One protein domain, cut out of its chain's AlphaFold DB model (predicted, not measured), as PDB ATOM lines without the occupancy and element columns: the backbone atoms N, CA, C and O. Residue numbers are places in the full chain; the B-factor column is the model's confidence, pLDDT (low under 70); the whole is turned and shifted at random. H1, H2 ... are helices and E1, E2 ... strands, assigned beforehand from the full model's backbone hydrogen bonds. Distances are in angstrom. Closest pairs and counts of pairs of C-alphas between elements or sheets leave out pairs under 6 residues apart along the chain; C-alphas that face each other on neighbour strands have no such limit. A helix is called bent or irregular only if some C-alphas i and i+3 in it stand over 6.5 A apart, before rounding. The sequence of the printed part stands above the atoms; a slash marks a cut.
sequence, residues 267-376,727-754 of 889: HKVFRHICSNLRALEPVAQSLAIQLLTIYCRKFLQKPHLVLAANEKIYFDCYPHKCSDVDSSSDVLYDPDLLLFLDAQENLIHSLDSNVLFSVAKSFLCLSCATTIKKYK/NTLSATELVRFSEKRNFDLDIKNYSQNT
ATOM      1  N   HIS A 267     268.647 278.801 181.280       86.06
ATOM      2  CA  HIS A 267     268.408 280.242 181.100       86.06
ATOM      3  C   HIS A 267     268.035 280.936 182.414       86.06
ATOM      4  O   HIS A 267     268.726 281.858 182.838       86.06
ATOM      5  N   LYS A 268     266.985 280.469 183.099       84.00
ATOM      6  CA  LYS A 268     266.551 281.096 184.356       84.00
ATOM      7  C   LYS A 268     267.595 280.919 185.463       84.00
ATOM      8  O   LYS A 268     267.849 281.838 186.227       84.00
ATOM      9  N   VAL A 269     268.228 279.745 185.531       87.50
ATOM     10  CA  VAL A 269     269.118 279.356 186.640       87.50
ATOM     11  C   VAL A 269     270.562 279.867 186.481       87.50
ATOM     12  O   VAL A 269     271.325 279.841 187.441       87.50
ATOM     13  N   PHE A 270     270.952 280.380 185.308       90.38
ATOM     14  CA  PHE A 270     272.332 280.765 184.973       90.38
ATOM     15  C   PHE A 270     273.008 281.621 186.056       90.38
ATOM     16  O   PHE A 270     274.055 281.245 186.586       90.38
ATOM     17  N   ARG A 271     272.384 282.744 186.438       89.94
ATOM     18  CA  ARG A 271     272.947 283.676 187.431       89.94
ATOM     19  C   ARG A 271     272.985 283.085 188.838       89.94
ATOM     20  O   ARG A 271     273.922 283.355 189.581       89.94
ATOM     21  N   HIS A 272     272.005 282.247 189.178       89.56
ATOM     22  CA  HIS A 272     271.916 281.551 190.464       89.56
ATOM     23  C   HIS A 272     272.978 280.456 190.616       89.56
ATOM     24  O   HIS A 272     273.540 280.282 191.695       89.56
ATOM     25  N   ILE A 273     273.327 279.761 189.529       90.31
ATOM     26  CA  ILE A 273     274.474 278.843 189.519       90.31
ATOM     27  C   ILE A 273     275.775 279.642 189.636       90.31
ATOM     28  O   ILE A 273     276.637 279.254 190.417       90.31
ATOM     29  N   CYS A 274     275.914 280.776 188.936       91.44
ATOM     30  CA  CYS A 274     277.108 281.624 189.037       91.44
ATOM     31  C   CYS A 274     277.331 282.153 190.466       91.44
ATOM     32  O   CYS A 274     278.444 282.060 190.977       91.44
ATOM     33  N   SER A 275     276.289 282.645 191.146       90.50
ATOM     34  CA  SER A 275     276.404 283.138 192.527       90.50
ATOM     35  C   SER A 275     276.720 282.030 193.539       90.50
ATOM     36  O   SER A 275     277.478 282.262 194.482       90.50
ATOM     37  N   ASN A 276     276.198 280.816 193.334       90.44
ATOM     38  CA  ASN A 276     276.448 279.668 194.211       90.44
ATOM     39  C   ASN A 276     277.678 278.830 193.823       90.44
ATOM     40  O   ASN A 276     278.045 277.933 194.582       90.44
ATOM     41  N   LEU A 277     278.345 279.119 192.699       91.56
ATOM     42  CA  LEU A 277     279.413 278.291 192.118       91.56
ATOM     43  C   LEU A 277     280.518 277.955 193.132       91.56
ATOM     44  O   LEU A 277     280.947 276.810 193.229       91.56
ATOM     45  N   ARG A 278     280.921 278.936 193.950       90.12
ATOM     46  CA  ARG A 278     281.926 278.778 195.017       90.12
ATOM     47  C   ARG A 278     281.515 277.792 196.121       90.12
ATOM     48  O   ARG A 278     282.387 277.212 196.762       90.12
ATOM     49  N   ALA A 279     280.218 277.653 196.388       90.25
ATOM     50  CA  ALA A 279     279.680 276.841 197.477       90.25
ATOM     51  C   ALA A 279     279.312 275.407 197.052       90.25
ATOM     52  O   ALA A 279     278.971 274.590 197.907       90.25
ATOM     53  N   LEU A 280     279.383 275.091 195.752       90.06
ATOM     54  CA  LEU A 280     279.202 273.732 195.238       90.06
ATOM     55  C   LEU A 280     280.374 272.817 195.640       90.06
ATOM     56  O   LEU A 280     281.491 273.277 195.871       90.06
ATOM     57  N   GLU A 281     280.138 271.506 195.651       87.19
ATOM     58  CA  GLU A 281     281.180 270.476 195.793       87.19
ATOM     59  C   GLU A 281     282.117 270.453 194.558       87.19
ATOM     60  O   GLU A 281     281.622 270.664 193.450       87.19
ATOM     61  N   PRO A 282     283.432 270.156 194.671       87.62
ATOM     62  CA  PRO A 282     284.384 270.240 193.549       87.62
ATOM     63  C   PRO A 282     283.984 269.491 192.266       87.62
ATOM     64  O   PRO A 282     284.201 269.989 191.159       87.62
ATOM     65  N   VAL A 283     283.339 268.325 192.385       85.31
ATOM     66  CA  VAL A 283     282.803 267.589 191.224       85.31
ATOM     67  C   VAL A 283     281.736 268.427 190.512       85.31
ATOM     68  O   VAL A 283     281.837 268.665 189.307       85.31
ATOM     69  N   ALA A 284     280.769 268.956 191.266       87.56
ATOM     70  CA  ALA A 284     279.725 269.832 190.747       87.56
ATOM     71  C   ALA A 284     280.274 271.176 190.235       87.56
ATOM     72  O   ALA A 284     279.787 271.654 189.217       87.56
ATOM     73  N   GLN A 285     281.309 271.754 190.859       90.56
ATOM     74  CA  GLN A 285     282.003 272.949 190.351       90.56
ATOM     75  C   GLN A 285     282.574 272.701 188.950       90.56
ATOM     76  O   GLN A 285     282.303 273.465 188.024       90.56
ATOM     77  N   SER A 286     283.333 271.612 188.778       89.81
ATOM     78  CA  SER A 286     283.974 271.279 187.499       89.81
ATOM     79  C   SER A 286     282.953 271.071 186.372       89.81
ATOM     80  O   SER A 286     283.115 271.604 185.273       89.81
ATOM     81  N   LEU A 287     281.849 270.381 186.674       89.31
ATOM     82  CA  LEU A 287     280.756 270.111 185.744       89.31
ATOM     83  C   LEU A 287     279.926 271.371 185.444       89.31
ATOM     84  O   LEU A 287     279.614 271.629 184.283       89.31
ATOM     85  N   ALA A 288     279.641 272.200 186.453       90.56
ATOM     86  CA  ALA A 288     278.967 273.486 186.280       90.56
ATOM     87  C   ALA A 288     279.756 274.406 185.341       90.56
ATOM     88  O   ALA A 288     279.184 274.948 184.401       90.56
ATOM     89  N   ILE A 289     281.075 274.534 185.536       91.62
ATOM     90  CA  ILE A 289     281.932 275.346 184.660       91.62
ATOM     91  C   ILE A 289     281.890 274.821 183.219       91.62
ATOM     92  O   ILE A 289     281.765 275.614 182.288       91.62
ATOM     93  N   GLN A 290     281.954 273.503 183.010       89.44
ATOM     94  CA  GLN A 290     281.912 272.914 181.667       89.44
ATOM     95  C   GLN A 290     280.561 273.144 180.970       89.44
ATOM     96  O   GLN A 290     280.545 273.634 179.840       89.44
ATOM     97  N   LEU A 291     279.438 272.882 181.651       88.62
ATOM     98  CA  LEU A 291     278.090 273.150 181.132       88.62
ATOM     99  C   LEU A 291     277.882 274.634 180.817       88.62
ATOM    100  O   LEU A 291     277.401 274.979 179.737       88.62
ATOM    101  N   LEU A 292     278.272 275.518 181.739       90.69
ATOM    102  CA  LEU A 292     278.131 276.960 181.562       90.69
ATOM    103  C   LEU A 292     279.060 277.496 180.466       90.69
ATOM    104  O   LEU A 292     278.662 278.408 179.750       90.69
ATOM    105  N   THR A 293     280.230 276.889 180.237       90.06
ATOM    106  CA  THR A 293     281.104 277.233 179.097       90.06
ATOM    107  C   THR A 293     280.417 276.959 177.758       90.06
ATOM    108  O   THR A 293     280.447 277.806 176.862       90.06
ATOM    109  N   ILE A 294     279.754 275.805 177.630       86.62
ATOM    110  CA  ILE A 294     278.978 275.439 176.435       86.62
ATOM    111  C   ILE A 294     277.777 276.378 176.274       86.62
ATOM    112  O   ILE A 294     277.554 276.926 175.193       86.62
ATOM    113  N   TYR A 295     277.038 276.619 177.359       88.62
ATOM    114  CA  TYR A 295     275.907 277.543 177.382       88.62
ATOM    115  C   TYR A 295     276.311 278.962 176.948       88.62
ATOM    116  O   TYR A 295     275.620 279.565 176.128       88.62
ATOM    117  N   CYS A 296     277.443 279.484 177.438       88.75
ATOM    118  CA  CYS A 296     277.931 280.819 177.090       88.75
ATOM    119  C   CYS A 296     278.146 280.970 175.580       88.75
ATOM    120  O   CYS A 296     277.680 281.945 174.995       88.75
ATOM    121  N   ARG A 297     278.782 279.982 174.935       86.25
ATOM    122  CA  ARG A 297     279.007 279.988 173.479       86.25
ATOM    123  C   ARG A 297     277.730 279.819 172.654       86.25
ATOM    124  O   ARG A 297     277.690 280.295 171.523       86.25
ATOM    125  N   LYS A 298     276.703 279.159 173.203       84.38
ATOM    126  CA  LYS A 298     275.403 278.976 172.540       84.38
ATOM    127  C   LYS A 298     274.446 280.168 172.710       84.38
ATOM    128  O   LYS A 298     273.743 280.481 171.756       84.38
ATOM    129  N   PHE A 299     274.413 280.861 173.856       84.44
ATOM    130  CA  PHE A 299     273.301 281.780 174.209       84.44
ATOM    131  C   PHE A 299     273.676 283.195 174.708       84.44
ATOM    132  O   PHE A 299     272.774 283.945 175.102       84.44
ATOM    133  N   LEU A 300     274.958 283.574 174.731       84.94
ATOM    134  CA  LEU A 300     275.403 284.950 175.046       84.94
ATOM    135  C   LEU A 300     275.842 285.696 173.774       84.94
ATOM    136  O   LEU A 300     275.784 285.126 172.685       84.94
ATOM    137  N   GLN A 301     276.268 286.962 173.888       80.88
ATOM    138  CA  GLN A 301     276.840 287.727 172.769       80.88
ATOM    139  C   GLN A 301     278.370 287.584 172.657       80.88
ATOM    140  O   GLN A 301     279.091 287.601 173.658       80.88
ATOM    141  N   LYS A 302     278.856 287.463 171.413       80.94
ATOM    142  CA  LYS A 302     280.263 287.218 171.066       80.94
ATOM    143  C   LYS A 302     281.148 288.384 171.566       80.94
ATOM    144  O   LYS A 302     280.755 289.544 171.371       80.94
ATOM    145  N   PRO A 303     282.294 288.127 172.234       81.25
ATOM    146  CA  PRO A 303     283.211 289.181 172.668       81.25
ATOM    147  C   PRO A 303     283.606 290.071 171.491       81.25
ATOM    148  O   PRO A 303     283.819 289.578 170.379       81.25
ATOM    149  N   HIS A 304     283.637 291.384 171.717       77.19
ATOM    150  CA  HIS A 304     283.871 292.337 170.640       77.19
ATOM    151  C   HIS A 304     284.696 293.538 171.064       77.19
ATOM    152  O   HIS A 304     284.659 293.997 172.203       77.19
ATOM    153  N   LEU A 305     285.421 294.063 170.085       74.69
ATOM    154  CA  LEU A 305     286.174 295.299 170.183       74.69
ATOM    155  C   LEU A 305     285.373 296.401 169.488       74.69
ATOM    156  O   LEU A 305     284.838 296.190 168.397       74.69
ATOM    157  N   VAL A 306     285.257 297.556 170.144       70.69
ATOM    158  CA  VAL A 306     284.618 298.750 169.579       70.69
ATOM    159  C   VAL A 306     285.721 299.676 169.096       70.69
ATOM    160  O   VAL A 306     286.451 300.254 169.899       70.69
ATOM    161  N   LEU A 307     285.851 299.804 167.777       70.25
ATOM    162  CA  LEU A 307     286.773 300.763 167.178       70.25
ATOM    163  C   LEU A 307     286.215 302.189 167.289       70.25
ATOM    164  O   LEU A 307     285.012 302.398 167.458       70.25
ATOM    165  N   ALA A 308     287.084 303.189 167.118       59.75
ATOM    166  CA  ALA A 308     286.740 304.613 167.230       59.75
ATOM    167  C   ALA A 308     285.618 305.097 166.276       59.75
ATOM    168  O   ALA A 308     285.113 306.205 166.439       59.75
ATOM    169  N   ALA A 309     285.216 304.275 165.300       59.72
ATOM    170  CA  ALA A 309     284.117 304.518 164.364       59.72
ATOM    171  C   ALA A 309     282.775 303.852 164.766       59.72
ATOM    172  O   ALA A 309     281.866 303.787 163.944       59.72
ATOM    173  N   ASN A 310     282.634 303.332 165.997       63.62
ATOM    174  CA  ASN A 310     281.517 302.477 166.453       63.62
ATOM    175  C   ASN A 310     281.371 301.128 165.713       63.62
ATOM    176  O   ASN A 310     280.431 300.374 165.979       63.62
ATOM    177  N   GLU A 311     282.309 300.778 164.834       63.44
ATOM    178  CA  GLU A 311     282.376 299.455 164.217       63.44
ATOM    179  C   GLU A 311     282.764 298.397 165.260       63.44
ATOM    180  O   GLU A 311     283.697 298.582 166.050       63.44
ATOM    181  N   LYS A 312     282.017 297.286 165.272       71.44
ATOM    182  CA  LYS A 312     282.202 296.171 166.207       71.44
ATOM    183  C   LYS A 312     282.895 295.010 165.509       71.44
ATOM    184  O   LYS A 312     282.289 294.366 164.655       71.44
ATOM    185  N   ILE A 313     284.121 294.703 165.921       69.25
ATOM    186  CA  ILE A 313     284.820 293.494 165.479       69.25
ATOM    187  C   ILE A 313     284.546 292.388 166.492       69.25
ATOM    188  O   ILE A 313     285.007 292.455 167.632       69.25
ATOM    189  N   TYR A 314     283.788 291.379 166.069       68.88
ATOM    190  CA  TYR A 314     283.611 290.125 166.800       68.88
ATOM    191  C   TYR A 314     284.743 289.164 166.450       68.88
ATOM    192  O   TYR A 314     285.120 289.055 165.284       68.88
ATOM    193  N   PHE A 315     285.258 288.442 167.440       66.88
ATOM    194  CA  PHE A 315     286.361 287.509 167.239       66.88
ATOM    195  C   PHE A 315     286.230 286.305 168.173       66.88
ATOM    196  O   PHE A 315     285.812 286.426 169.325       66.88
ATOM    197  N   ASP A 316     286.586 285.125 167.670       59.28
ATOM    198  CA  ASP A 316     286.564 283.906 168.470       59.28
ATOM    199  C   ASP A 316     287.821 283.849 169.344       59.28
ATOM    200  O   ASP A 316     288.935 283.709 168.838       59.28
ATOM    201  N   CYS A 317     287.639 283.927 170.669       61.72
ATOM    202  CA  CYS A 317     288.727 283.987 171.655       61.72
ATOM    203  C   CYS A 317     289.786 282.881 171.509       61.72
ATOM    204  O   CYS A 317     290.919 283.096 171.912       61.72
ATOM    205  N   TYR A 318     289.437 281.733 170.925       60.28
ATOM    206  CA  TYR A 318     290.358 280.715 170.414       60.28
ATOM    207  C   TYR A 318     289.659 280.010 169.235       60.28
ATOM    208  O   TYR A 318     288.472 279.691 169.381       60.28
ATOM    209  N   PRO A 319     290.338 279.704 168.105       51.81
ATOM    210  CA  PRO A 319     291.794 279.718 167.891       51.81
ATOM    211  C   PRO A 319     292.365 281.026 167.324       51.81
ATOM    212  O   PRO A 319     293.557 281.079 167.017       51.81
ATOM    213  N   HIS A 320     291.551 282.062 167.117       54.56
ATOM    214  CA  HIS A 320     292.017 283.305 166.502       54.56
ATOM    215  C   HIS A 320     292.811 284.142 167.506       54.56
ATOM    216  O   HIS A 320     292.388 284.362 168.639       54.56
ATOM    217  N   LYS A 321     294.006 284.579 167.101       53.22
ATOM    218  CA  LYS A 321     294.900 285.329 167.983       53.22
ATOM    219  C   LYS A 321     294.351 286.732 168.192       53.22
ATOM    220  O   LYS A 321     294.078 287.445 167.235       53.22
ATOM    221  N   CYS A 322     294.299 287.163 169.447       46.62
ATOM    222  CA  CYS A 322     293.954 288.541 169.800       46.62
ATOM    223  C   CYS A 322     295.087 289.546 169.468       46.62
ATOM    224  O   CYS A 322     294.977 290.720 169.804       46.62
ATOM    225  N   SER A 323     296.189 289.090 168.853       49.41
ATOM    226  CA  SER A 323     297.394 289.877 168.547       49.41
ATOM    227  C   SER A 323     297.225 290.899 167.428       49.41
ATOM    228  O   SER A 323     298.073 291.775 167.289       49.41
ATOM    229  N   ASP A 324     296.166 290.774 166.629       48.47
ATOM    230  CA  ASP A 324     295.953 291.590 165.430       48.47
ATOM    231  C   ASP A 324     295.133 292.861 165.732       48.47
ATOM    232  O   ASP A 324     294.739 293.581 164.816       48.47
ATOM    233  N   VAL A 325     294.879 293.155 167.017       49.28
ATOM    234  CA  VAL A 325     294.249 294.401 167.472       49.28
ATOM    235  C   VAL A 325     295.105 295.060 168.550       49.28
ATOM    236  O   VAL A 325     295.570 294.403 169.484       49.28
ATOM    237  N   ASP A 326     295.311 296.371 168.406       45.53
ATOM    238  CA  ASP A 326     296.195 297.164 169.256       45.53
ATOM    239  C   ASP A 326     295.868 297.028 170.748       45.53
ATOM    240  O   ASP A 326     294.714 297.115 171.179       45.53
ATOM    241  N   SER A 327     296.929 296.905 171.549       51.19
ATOM    242  CA  SER A 327     296.927 296.683 173.004       51.19
ATOM    243  C   SER A 327     296.314 297.811 173.852       51.19
ATOM    244  O   SER A 327     296.338 297.737 175.080       51.19
ATOM    245  N   SER A 328     295.761 298.837 173.207       47.44
ATOM    246  CA  SER A 328     294.997 299.954 173.771       47.44
ATOM    247  C   SER A 328     293.473 299.808 173.620       47.44
ATOM    248  O   SER A 328     292.742 300.691 174.066       47.44
ATOM    249  N   SER A 329     292.989 298.733 172.992       54.78
ATOM    250  CA  SER A 329     291.562 298.510 172.722       54.78
ATOM    251  C   SER A 329     290.934 297.594 173.778       54.78
ATOM    252  O   SER A 329     291.250 296.404 173.840       54.78
ATOM    253  N   ASP A 330     290.029 298.122 174.604       62.97
ATOM    254  CA  ASP A 330     289.334 297.325 175.623       62.97
ATOM    255  C   ASP A 330     288.342 296.336 174.985       62.97
ATOM    256  O   ASP A 330     287.407 296.721 174.278       62.97
ATOM    257  N   VAL A 331     288.524 295.041 175.267       72.56
ATOM    258  CA  VAL A 331     287.576 293.991 174.867       72.56
ATOM    259  C   VAL A 331     286.299 294.126 175.691       72.56
ATOM    260  O   VAL A 331     286.331 294.003 176.919       72.56
ATOM    261  N   LEU A 332     285.164 294.307 175.016       79.69
ATOM    262  CA  LEU A 332     283.852 294.298 175.647       79.69
ATOM    263  C   LEU A 332     283.261 292.886 175.658       79.69
ATOM    264  O   LEU A 332     283.229 292.173 174.650       79.69
ATOM    265  N   TYR A 333     282.749 292.519 176.827       83.19
ATOM    266  CA  TYR A 333     282.089 291.252 177.107       83.19
ATOM    267  C   TYR A 333     280.623 291.495 177.479       83.19
ATOM    268  O   TYR A 333     280.271 292.549 178.010       83.19
ATOM    269  N   ASP A 334     279.774 290.498 177.236       84.69
ATOM    270  CA  ASP A 334     278.406 290.457 177.760       84.69
ATOM    271  C   ASP A 334     278.431 290.494 179.312       84.69
ATOM    272  O   ASP A 334     279.285 289.836 179.916       84.69
ATOM    273  N   PRO A 335     277.540 291.246 179.991       86.19
ATOM    274  CA  PRO A 335     277.522 291.320 181.455       86.19
ATOM    275  C   PRO A 335     277.298 289.959 182.136       86.19
ATOM    276  O   PRO A 335     277.867 289.716 183.200       86.19
ATOM    277  N   ASP A 336     276.538 289.048 181.523       88.25
ATOM    278  CA  ASP A 336     276.342 287.690 182.048       88.25
ATOM    279  C   ASP A 336     277.599 286.827 181.866       88.25
ATOM    280  O   ASP A 336     277.893 285.964 182.697       88.25
ATOM    281  N   LEU A 337     278.384 287.092 180.816       88.94
ATOM    282  CA  LEU A 337     279.679 286.446 180.603       88.94
ATOM    283  C   LEU A 337     280.719 286.934 181.623       88.94
ATOM    284  O   LEU A 337     281.459 286.119 182.171       88.94
ATOM    285  N   LEU A 338     280.743 288.236 181.928       89.44
ATOM    286  CA  LEU A 338     281.589 288.790 182.993       89.44
ATOM    287  C   LEU A 338     281.236 288.194 184.357       89.44
ATOM    288  O   LEU A 338     282.132 287.706 185.040       89.44
ATOM    289  N   LEU A 339     279.945 288.123 184.703       91.00
ATOM    290  CA  LEU A 339     279.476 287.493 185.942       91.00
ATOM    291  C   LEU A 339     279.974 286.042 186.085       91.00
ATOM    292  O   LEU A 339     280.371 285.629 187.175       91.00
ATOM    293  N   PHE A 340     279.984 285.270 184.994       92.50
ATOM    294  CA  PHE A 340     280.481 283.891 184.996       92.50
ATOM    295  C   PHE A 340     282.010 283.788 185.142       92.50
ATOM    296  O   PHE A 340     282.497 282.856 185.788       92.50
ATOM    297  N   LEU A 341     282.771 284.728 184.570       90.69
ATOM    298  CA  LEU A 341     284.230 284.787 184.726       90.69
ATOM    299  C   LEU A 341     284.631 285.265 186.133       90.69
ATOM    300  O   LEU A 341     285.511 284.665 186.749       90.69
ATOM    301  N   ASP A 342     283.945 286.270 186.683       91.31
ATOM    302  CA  ASP A 342     284.158 286.765 188.051       91.31
ATOM    303  C   ASP A 342     283.810 285.692 189.102       91.31
ATOM    304  O   ASP A 342     284.554 285.492 190.065       91.31
ATOM    305  N   ALA A 343     282.744 284.911 188.887       90.44
ATOM    306  CA  ALA A 343     282.394 283.776 189.749       90.44
ATOM    307  C   ALA A 343     283.509 282.712 189.848       90.44
ATOM    308  O   ALA A 343     283.610 282.011 190.859       90.44
ATOM    309  N   GLN A 344     284.367 282.600 188.827       92.44
ATOM    310  CA  GLN A 344     285.486 281.654 188.803       92.44
ATOM    311  C   GLN A 344     286.745 282.166 189.516       92.44
ATOM    312  O   GLN A 344     287.595 281.339 189.837       92.44
ATOM    313  N   GLU A 345     286.874 283.463 189.829       89.25
ATOM    314  CA  GLU A 345     288.109 284.054 190.382       89.25
ATOM    315  C   GLU A 345     288.612 283.318 191.638       89.25
ATOM    316  O   GLU A 345     289.796 283.013 191.770       89.25
ATOM    317  N   ASN A 346     287.702 282.936 192.538       84.81
ATOM    318  CA  ASN A 346     288.053 282.213 193.764       84.81
ATOM    319  C   ASN A 346     288.429 280.735 193.522       84.81
ATOM    320  O   ASN A 346     289.118 280.135 194.345       84.81
ATOM    321  N   LEU A 347     287.989 280.135 192.410       88.00
ATOM    322  CA  LEU A 347     288.238 278.725 192.070       88.00
ATOM    323  C   LEU A 347     289.634 278.498 191.477       88.00
ATOM    324  O   LEU A 347     290.133 277.374 191.493       88.00
ATOM    325  N   ILE A 348     290.298 279.573 191.048       88.44
ATOM    326  CA  ILE A 348     291.705 279.614 190.612       88.44
ATOM    327  C   ILE A 348     292.653 279.134 191.733       88.44
ATOM    328  O   ILE A 348     293.752 278.648 191.471       88.44
ATOM    329  N   HIS A 349     292.217 279.216 192.993       87.62
ATOM    330  CA  HIS A 349     292.954 278.750 194.171       87.62
ATOM    331  C   HIS A 349     292.452 277.403 194.728       87.62
ATOM    332  O   HIS A 349     292.793 277.043 195.856       87.62
ATOM    333  N   SER A 350     291.633 276.659 193.974       85.50
ATOM    334  CA  SER A 350     291.181 275.321 194.377       85.50
ATOM    335  C   SER A 350     292.327 274.299 194.373       85.50
ATOM    336  O   SER A 350     293.284 274.407 193.609       85.50
ATOM    337  N   LEU A 351     292.228 273.292 195.248       83.12
ATOM    338  CA  LEU A 351     293.189 272.181 195.318       83.12
ATOM    339  C   LEU A 351     292.866 271.075 194.296       83.12
ATOM    340  O   LEU A 351     293.726 270.265 193.947       83.12
ATOM    341  N   ASP A 352     291.626 271.037 193.807       84.69
ATOM    342  CA  ASP A 352     291.127 270.003 192.911       84.69
ATOM    343  C   ASP A 352     291.536 270.260 191.461       84.69
ATOM    344  O   ASP A 352     291.004 271.131 190.769       84.69
ATOM    345  N   SER A 353     292.441 269.417 190.960       84.75
ATOM    346  CA  SER A 353     292.960 269.494 189.587       84.75
ATOM    347  C   SER A 353     291.858 269.575 188.522       84.75
ATOM    348  O   SER A 353     291.993 270.329 187.562       84.75
ATOM    349  N   ASN A 354     290.743 268.853 188.693       83.88
ATOM    350  CA  ASN A 354     289.626 268.861 187.741       83.88
ATOM    351  C   ASN A 354     288.889 270.210 187.684       83.88
ATOM    352  O   ASN A 354     288.403 270.598 186.617       83.88
ATOM    353  N   VAL A 355     288.817 270.938 188.804       88.31
ATOM    354  CA  VAL A 355     288.251 272.294 188.841       88.31
ATOM    355  C   VAL A 355     289.183 273.236 188.085       88.31
ATOM    356  O   VAL A 355     288.728 273.911 187.165       88.31
ATOM    357  N   LEU A 356     290.494 273.191 188.357       89.69
ATOM    358  CA  LEU A 356     291.501 273.997 187.651       89.69
ATOM    359  C   LEU A 356     291.532 273.725 186.132       89.69
ATOM    360  O   LEU A 356     291.573 274.672 185.346       89.69
ATOM    361  N   PHE A 357     291.437 272.461 185.695       87.25
ATOM    362  CA  PHE A 357     291.300 272.103 184.272       87.25
ATOM    363  C   PHE A 357     290.021 272.685 183.647       87.25
ATOM    364  O   PHE A 357     290.058 273.179 182.518       87.25
ATOM    365  N   SER A 358     288.903 272.665 184.379       88.06
ATOM    366  CA  SER A 358     287.618 273.197 183.901       88.06
ATOM    367  C   SER A 358     287.634 274.726 183.808       88.06
ATOM    368  O   SER A 358     287.179 275.275 182.805       88.06
ATOM    369  N   VAL A 359     288.221 275.411 184.798       91.56
ATOM    370  CA  VAL A 359     288.487 276.860 184.768       91.56
ATOM    371  C   VAL A 359     289.379 277.200 183.572       91.56
ATOM    372  O   VAL A 359     289.032 278.063 182.772       91.56
ATOM    373  N   ALA A 360     290.487 276.484 183.370       90.19
ATOM    374  CA  ALA A 360     291.369 276.725 182.229       90.19
ATOM    375  C   ALA A 360     290.658 276.527 180.876       90.19
ATOM    376  O   ALA A 360     290.820 277.359 179.984       90.19
ATOM    377  N   LYS A 361     289.822 275.486 180.730       87.44
ATOM    378  CA  LYS A 361     288.966 275.294 179.544       87.44
ATOM    379  C   LYS A 361     288.017 276.481 179.345       87.44
ATOM    380  O   LYS A 361     287.951 277.015 178.244       87.44
ATOM    381  N   SER A 362     287.319 276.912 180.396       90.12
ATOM    382  CA  SER A 362     286.418 278.076 180.382       90.12
ATOM    383  C   SER A 362     287.131 279.342 179.891       90.12
ATOM    384  O   SER A 362     286.715 279.935 178.894       90.12
ATOM    385  N   PHE A 363     288.266 279.701 180.500       89.19
ATOM    386  CA  PHE A 363     289.028 280.891 180.119       89.19
ATOM    387  C   PHE A 363     289.591 280.809 178.692       89.19
ATOM    388  O   PHE A 363     289.480 281.792 177.962       89.19
ATOM    389  N   LEU A 364     290.120 279.660 178.256       86.25
ATOM    390  CA  LEU A 364     290.590 279.472 176.875       86.25
ATOM    391  C   LEU A 364     289.446 279.580 175.850       86.25
ATOM    392  O   LEU A 364     289.626 280.118 174.762       86.25
ATOM    393  N   CYS A 365     288.261 279.071 176.192       83.69
ATOM    394  CA  CYS A 365     287.107 279.072 175.301       83.69
ATOM    395  C   CYS A 365     286.383 280.427 175.228       83.69
ATOM    396  O   CYS A 365     285.741 280.710 174.211       83.69
ATOM    397  N   LEU A 366     286.414 281.235 176.288       84.31
ATOM    398  CA  LEU A 366     285.538 282.404 176.428       84.31
ATOM    399  C   LEU A 366     286.267 283.745 176.509       84.31
ATOM    400  O   LEU A 366     285.653 284.770 176.218       84.31
ATOM    401  N   SER A 367     287.539 283.764 176.903       81.25
ATOM    402  CA  SER A 367     288.243 284.995 177.272       81.25
ATOM    403  C   SER A 367     289.510 285.229 176.455       81.25
ATOM    404  O   SER A 367     290.144 284.296 175.966       81.25
ATOM    405  N   CYS A 368     289.892 286.494 176.324       80.38
ATOM    406  CA  CYS A 368     291.067 286.916 175.574       80.38
ATOM    407  C   CYS A 368     292.331 286.916 176.447       80.38
ATOM    408  O   CYS A 368     292.269 286.952 177.679       80.38
ATOM    409  N   ALA A 369     293.505 286.968 175.815       77.31
ATOM    410  CA  ALA A 369     294.796 286.973 176.509       77.31
ATOM    411  C   ALA A 369     294.952 288.064 177.593       77.31
ATOM    412  O   ALA A 369     295.593 287.824 178.618       77.31
ATOM    413  N   THR A 370     294.366 289.249 177.403       78.75
ATOM    414  CA  THR A 370     294.343 290.338 178.398       78.75
ATOM    415  C   THR A 370     293.604 289.923 179.672       78.75
ATOM    416  O   THR A 370     294.110 290.091 180.782       78.75
ATOM    417  N   THR A 371     292.443 289.297 179.514       82.06
ATOM    418  CA  THR A 371     291.613 288.755 180.593       82.06
ATOM    419  C   THR A 371     292.307 287.583 181.293       82.06
ATOM    420  O   THR A 371     292.398 287.577 182.518       82.06
ATOM    421  N   ILE A 372     292.921 286.661 180.544       85.00
ATOM    422  CA  ILE A 372     293.731 285.552 181.090       85.00
ATOM    423  C   ILE A 372     294.867 286.080 181.994       85.00
ATOM    424  O   ILE A 372     295.115 285.510 183.061       85.00
ATOM    425  N   LYS A 373     295.514 287.200 181.621       83.31
ATOM    426  CA  LYS A 373     296.508 287.901 182.465       83.31
ATOM    427  C   LYS A 373     295.873 288.563 183.694       83.31
ATOM    428  O   LYS A 373     296.422 288.420 184.785       83.31
ATOM    429  N   LYS A 374     294.724 289.241 183.549       86.50
ATOM    430  CA  LYS A 374     293.990 289.898 184.655       86.50
ATOM    431  C   LYS A 374     293.678 288.914 185.792       86.50
ATOM    432  O   LYS A 374     294.028 289.192 186.935       86.50
ATOM    433  N   TYR A 375     293.095 287.756 185.471       86.12
ATOM    434  CA  TYR A 375     292.747 286.715 186.454       86.12
ATOM    435  C   TYR A 375     293.924 285.782 186.807       86.12
ATOM    436  O   TYR A 375     293.759 284.854 187.590       86.12
ATOM    437  N   LYS A 376     295.134 286.019 186.273       89.62
ATOM    438  CA  LYS A 376     296.363 285.253 186.581       89.62
ATOM    439  C   LYS A 376     296.252 283.740 186.323       89.62
ATOM    440  O   LYS A 376     296.881 282.933 187.009       89.62
ATOM    441  N   ASN A 727     277.988 281.009 168.652       77.94
ATOM    442  CA  ASN A 727     276.665 281.117 168.030       77.94
ATOM    443  C   ASN A 727     276.542 282.075 166.822       77.94
ATOM    444  O   ASN A 727     277.266 283.062 166.660       77.94
ATOM    445  N   THR A 728     275.556 281.753 165.986       74.81
ATOM    446  CA  THR A 728     275.119 282.499 164.795       74.81
ATOM    447  C   THR A 728     273.726 283.120 164.986       74.81
ATOM    448  O   THR A 728     273.075 283.492 164.014       74.81
ATOM    449  N   LEU A 729     273.264 283.221 166.239       73.62
ATOM    450  CA  LEU A 729     271.938 283.733 166.600       73.62
ATOM    451  C   LEU A 729     271.747 285.193 166.176       73.62
ATOM    452  O   LEU A 729     272.659 286.019 166.256       73.62
ATOM    453  N   SER A 730     270.517 285.526 165.796       71.94
ATOM    454  CA  SER A 730     270.126 286.895 165.478       71.94
ATOM    455  C   SER A 730     270.051 287.782 166.730       71.94
ATOM    456  O   SER A 730     269.858 287.320 167.860       71.94
ATOM    457  N   ALA A 731     270.171 289.100 166.541       72.62
ATOM    458  CA  ALA A 731     270.140 290.059 167.647       72.62
ATOM    459  C   ALA A 731     268.819 290.023 168.447       72.62
ATOM    460  O   ALA A 731     268.826 290.244 169.657       72.62
ATOM    461  N   THR A 732     267.695 289.709 167.798       74.69
ATOM    462  CA  THR A 732     266.376 289.561 168.434       74.69
ATOM    463  C   THR A 732     266.299 288.319 169.325       74.69
ATOM    464  O   THR A 732     265.741 288.379 170.421       74.69
ATOM    465  N   GLU A 733     266.905 287.206 168.910       76.19
ATOM    466  CA  GLU A 733     266.983 285.986 169.719       76.19
ATOM    467  C   GLU A 733     267.869 286.179 170.951       76.19
ATOM    468  O   GLU A 733     267.484 285.778 172.048       76.19
ATOM    469  N   LEU A 734     269.014 286.859 170.807       77.88
ATOM    470  CA  LEU A 734     269.894 287.189 171.935       77.88
ATOM    471  C   LEU A 734     269.174 288.032 173.004       77.88
ATOM    472  O   LEU A 734     269.309 287.748 174.196       77.88
ATOM    473  N   VAL A 735     268.351 289.008 172.595       76.69
ATOM    474  CA  VAL A 735     267.491 289.778 173.516       76.69
ATOM    475  C   VAL A 735     266.469 288.865 174.200       76.69
ATOM    476  O   VAL A 735     266.416 288.842 175.429       76.69
ATOM    477  N   ARG A 736     265.749 288.022 173.447       76.75
ATOM    478  CA  ARG A 736     264.776 287.051 173.992       76.75
ATOM    479  C   ARG A 736     265.406 286.081 175.002       76.75
ATOM    480  O   ARG A 736     264.769 285.696 175.984       76.75
ATOM    481  N   PHE A 737     266.654 285.659 174.789       78.94
ATOM    482  CA  PHE A 737     267.384 284.820 175.746       78.94
ATOM    483  C   PHE A 737     267.867 285.605 176.973       78.94
ATOM    484  O   PHE A 737     267.848 285.052 178.072       78.94
ATOM    485  N   SER A 738     268.242 286.878 176.821       77.50
ATOM    486  CA  SER A 738     268.563 287.773 177.943       77.50
ATOM    487  C   SER A 738     267.340 288.027 178.835       77.50
ATOM    488  O   SER A 738     267.413 287.860 180.051       77.50
ATOM    489  N   GLU A 739     266.171 288.283 178.246       78.31
ATOM    490  CA  GLU A 739     264.893 288.394 178.967       78.31
ATOM    491  C   GLU A 739     264.571 287.123 179.770       78.31
ATOM    492  O   GLU A 739     264.203 287.205 180.942       78.31
ATOM    493  N   LYS A 740     264.799 285.932 179.196       77.56
ATOM    494  CA  LYS A 740     264.646 284.653 179.916       77.56
ATOM    495  C   LYS A 740     265.625 284.480 181.086       77.56
ATOM    496  O   LYS A 740     265.275 283.773 182.028       77.56
ATOM    497  N   ARG A 741     266.814 285.102 181.051       80.62
ATOM    498  CA  ARG A 741     267.768 285.155 182.183       80.62
ATOM    499  C   ARG A 741     267.383 286.204 183.235       80.62
ATOM    500  O   ARG A 741     267.775 286.075 184.391       80.62
ATOM    501  N   ASN A 742     266.639 287.240 182.840       74.06
ATOM    502  CA  ASN A 742     266.147 288.314 183.712       74.06
ATOM    503  C   ASN A 742     264.859 287.955 184.468       74.06
ATOM    504  O   ASN A 742     264.457 288.709 185.346       74.06
ATOM    505  N   PHE A 743     264.200 286.845 184.128       73.12
ATOM    506  CA  PHE A 743     262.976 286.413 184.796       73.12
ATOM    507  C   PHE A 743     263.259 285.983 186.243       73.12
ATOM    508  O   PHE A 743     264.117 285.126 186.465       73.12
ATOM    509  N   ASP A 744     262.508 286.527 187.205       62.59
ATOM    510  CA  ASP A 744     262.691 286.224 188.627       62.59
ATOM    511  C   ASP A 744     262.585 284.717 188.913       62.59
ATOM    512  O   ASP A 744     261.625 284.033 188.539       62.59
ATOM    513  N   LEU A 745     263.600 284.187 189.597       70.44
ATOM    514  CA  LEU A 745     263.577 282.839 190.147       70.44
ATOM    515  C   LEU A 745     262.850 282.849 191.492       70.44
ATOM    516  O   LEU A 745     263.300 283.498 192.437       70.44
ATOM    517  N   ASP A 746     261.811 282.025 191.619       69.06
ATOM    518  CA  ASP A 746     261.258 281.642 192.921       69.06
ATOM    519  C   ASP A 746     262.284 280.785 193.692       69.06
ATOM    520  O   ASP A 746     262.208 279.551 193.692       69.06
ATOM    521  N   ILE A 747     263.257 281.420 194.355       70.00
ATOM    522  CA  ILE A 747     264.236 280.738 195.215       70.00
ATOM    523  C   ILE A 747     263.508 280.222 196.464       70.00
ATOM    524  O   ILE A 747     263.273 280.939 197.441       70.00
ATOM    525  N   LYS A 748     263.112 278.947 196.430       67.44
ATOM    526  CA  LYS A 748     262.283 278.325 197.470       67.44
ATOM    527  C   LYS A 748     263.129 277.873 198.663       67.44
ATOM    528  O   LYS A 748     263.713 276.794 198.669       67.44
ATOM    529  N   ASN A 749     263.128 278.684 199.720       69.19
ATOM    530  CA  ASN A 749     263.739 278.367 201.015       69.19
ATOM    531  C   ASN A 749     262.882 277.374 201.834       69.19
ATOM    532  O   ASN A 749     262.219 277.751 202.803       69.19
ATOM    533  N   TYR A 750     262.904 276.082 201.485       70.94
ATOM    534  CA  TYR A 750     262.122 275.049 202.196       70.94
ATOM    535  C   TYR A 750     262.516 274.862 203.674       70.94
ATOM    536  O   TYR A 750     261.728 274.330 204.454       70.94
ATOM    537  N   SER A 751     263.697 275.334 204.085       62.44
ATOM    538  CA  SER A 751     264.176 275.298 205.475       62.44
ATOM    539  C   SER A 751     263.280 276.061 206.461       62.44
ATOM    540  O   SER A 751     263.252 275.719 207.643       62.44
ATOM    541  N   GLN A 752     262.520 277.059 205.993       55.66
ATOM    542  CA  GLN A 752     261.607 277.854 206.824       55.66
ATOM    543  C   GLN A 752     260.187 277.258 206.920       55.66
ATOM    544  O   GLN A 752     259.424 277.630 207.810       55.66
ATOM    545  N   ASN A 753     259.835 276.283 206.070       52.22
ATOM    546  CA  ASN A 753     258.510 275.648 206.038       52.22
ATOM    547  C   ASN A 753     258.353 274.536 207.095       52.22
ATOM    548  O   ASN A 753     258.037 273.386 206.796       52.22
ATOM    549  N   THR A 754     258.523 274.881 208.372       47.44
ATOM    550  CA  THR A 754     258.253 273.969 209.502       47.44
ATOM    551  C   THR A 754     256.759 273.836 209.834       47.44
ATOM    552  O   THR A 754     256.360 272.889 210.511       47.44
TER     553      THR A 754
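What this domain is: This is residues 267 to 376 and 727 to 754 of the 889 residues of the protein "BA75_02309T0" of Komagataella pastoris (UniProt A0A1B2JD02). Four helices, H1 to H4, form an up-and-down bundle made of two helical hairpins side by side, with H6 at one end of it near the first residues of H1. A small two-stranded hairpin, E1 and E2, lies off the bundle and is followed by a long loop, residues 315 to 334, while residues 748 to 754 stick out as a free tail far from that loop. The printed part has 138 residues with six named helices and two named strands, in the order H1 H2 E1 E2 H3 H4 H5 H6; the sheet, order E1 - E2, is antiparallel, and the class is mostly helix. It is compact, with a radius of gyration of the C-alphas of 16.5 A, and it spans 60 by 38 by 22 A, only just elongated.

Where its parts are: The sheet holds E1, residues 304 to 306, starting at C-alpha 304 (283.871, 292.337, 170.640), and E2, residues 312 to 314. H2, the longest helix, is residues 282 to 299, 25.1 A long. H1, residues 267 to 279, begins at C-alpha 267 (268.408, 280.242, 181.100) and measures 20.2 A. H3 is residues 335 to 349, 23.6 A, and H4 residues 353 to 366, 19.9 A. H1 and H3 are irregular: C-alphas 268 and 271 are 7.6 A apart, and C-alphas 343 and 346 are 7.1 A apart. H5 is residues 369 to 374, and H6, residues 731 to 742, 16.6 A long, ends at C-alpha 742 (266.147, 288.314, 183.712).

How they stand to each other: E1 and E2 form an antiparallel hairpin at 160 degrees, with N 305 and O 313 at 3.0 A and N 313 and O 305 at 3.0 A, within hydrogen-bond range. Residues 304 to 305 of E1 also pair, antiparallel, with residues 331 to 332. In the bundle, each helix running against the one before it, H2 touches H4 at a shallow tilt of 11 degrees, the same way, closest at the C-alphas of Ser 286 and Val 355, 4.6 A. H1, the hub, touches H2 in a hairpin, the closest C-alphas being Leu 277 and Gln 285, 6.2 A. H1 touches H3, the closest C-alphas being Cys 274 and Phe 340, 5.7 A. H3 and H4 form a hairpin, the closest C-alphas being Ile 348 and Leu 356, 6.4 A. H1 and H4 are apart. With residues 267 to 271 alone, H1 touches residues 737 to 742 of H6 at a steep tilt of 53 degrees, the closest C-alphas being Lys 268 and Arg 741, 4.8 A. H5 is close to H4 but not clearly touching, the closest C-alphas being Phe 363 and Ile 372, 6.7 A. Every O i to N i+4 pair is within hydrogen-bond range in H2, H4, H5 and H6, against 5 of 9 in H1 and 6 of 11 in H3.

The domain as a whole: The two C-alphas farthest apart, Asp 324 and Thr 754, are 60.6 A from each other. Residues 377 to 726 are not printed, and C-alphas 376 and 727 are 27.4 A apart across the cut. The link from E2 to H3 is long, with 20 residues. Mean pLDDT of the printed part is 78.5; 30 residues are under 70, among them residues 313 to 330 and 751 to 754.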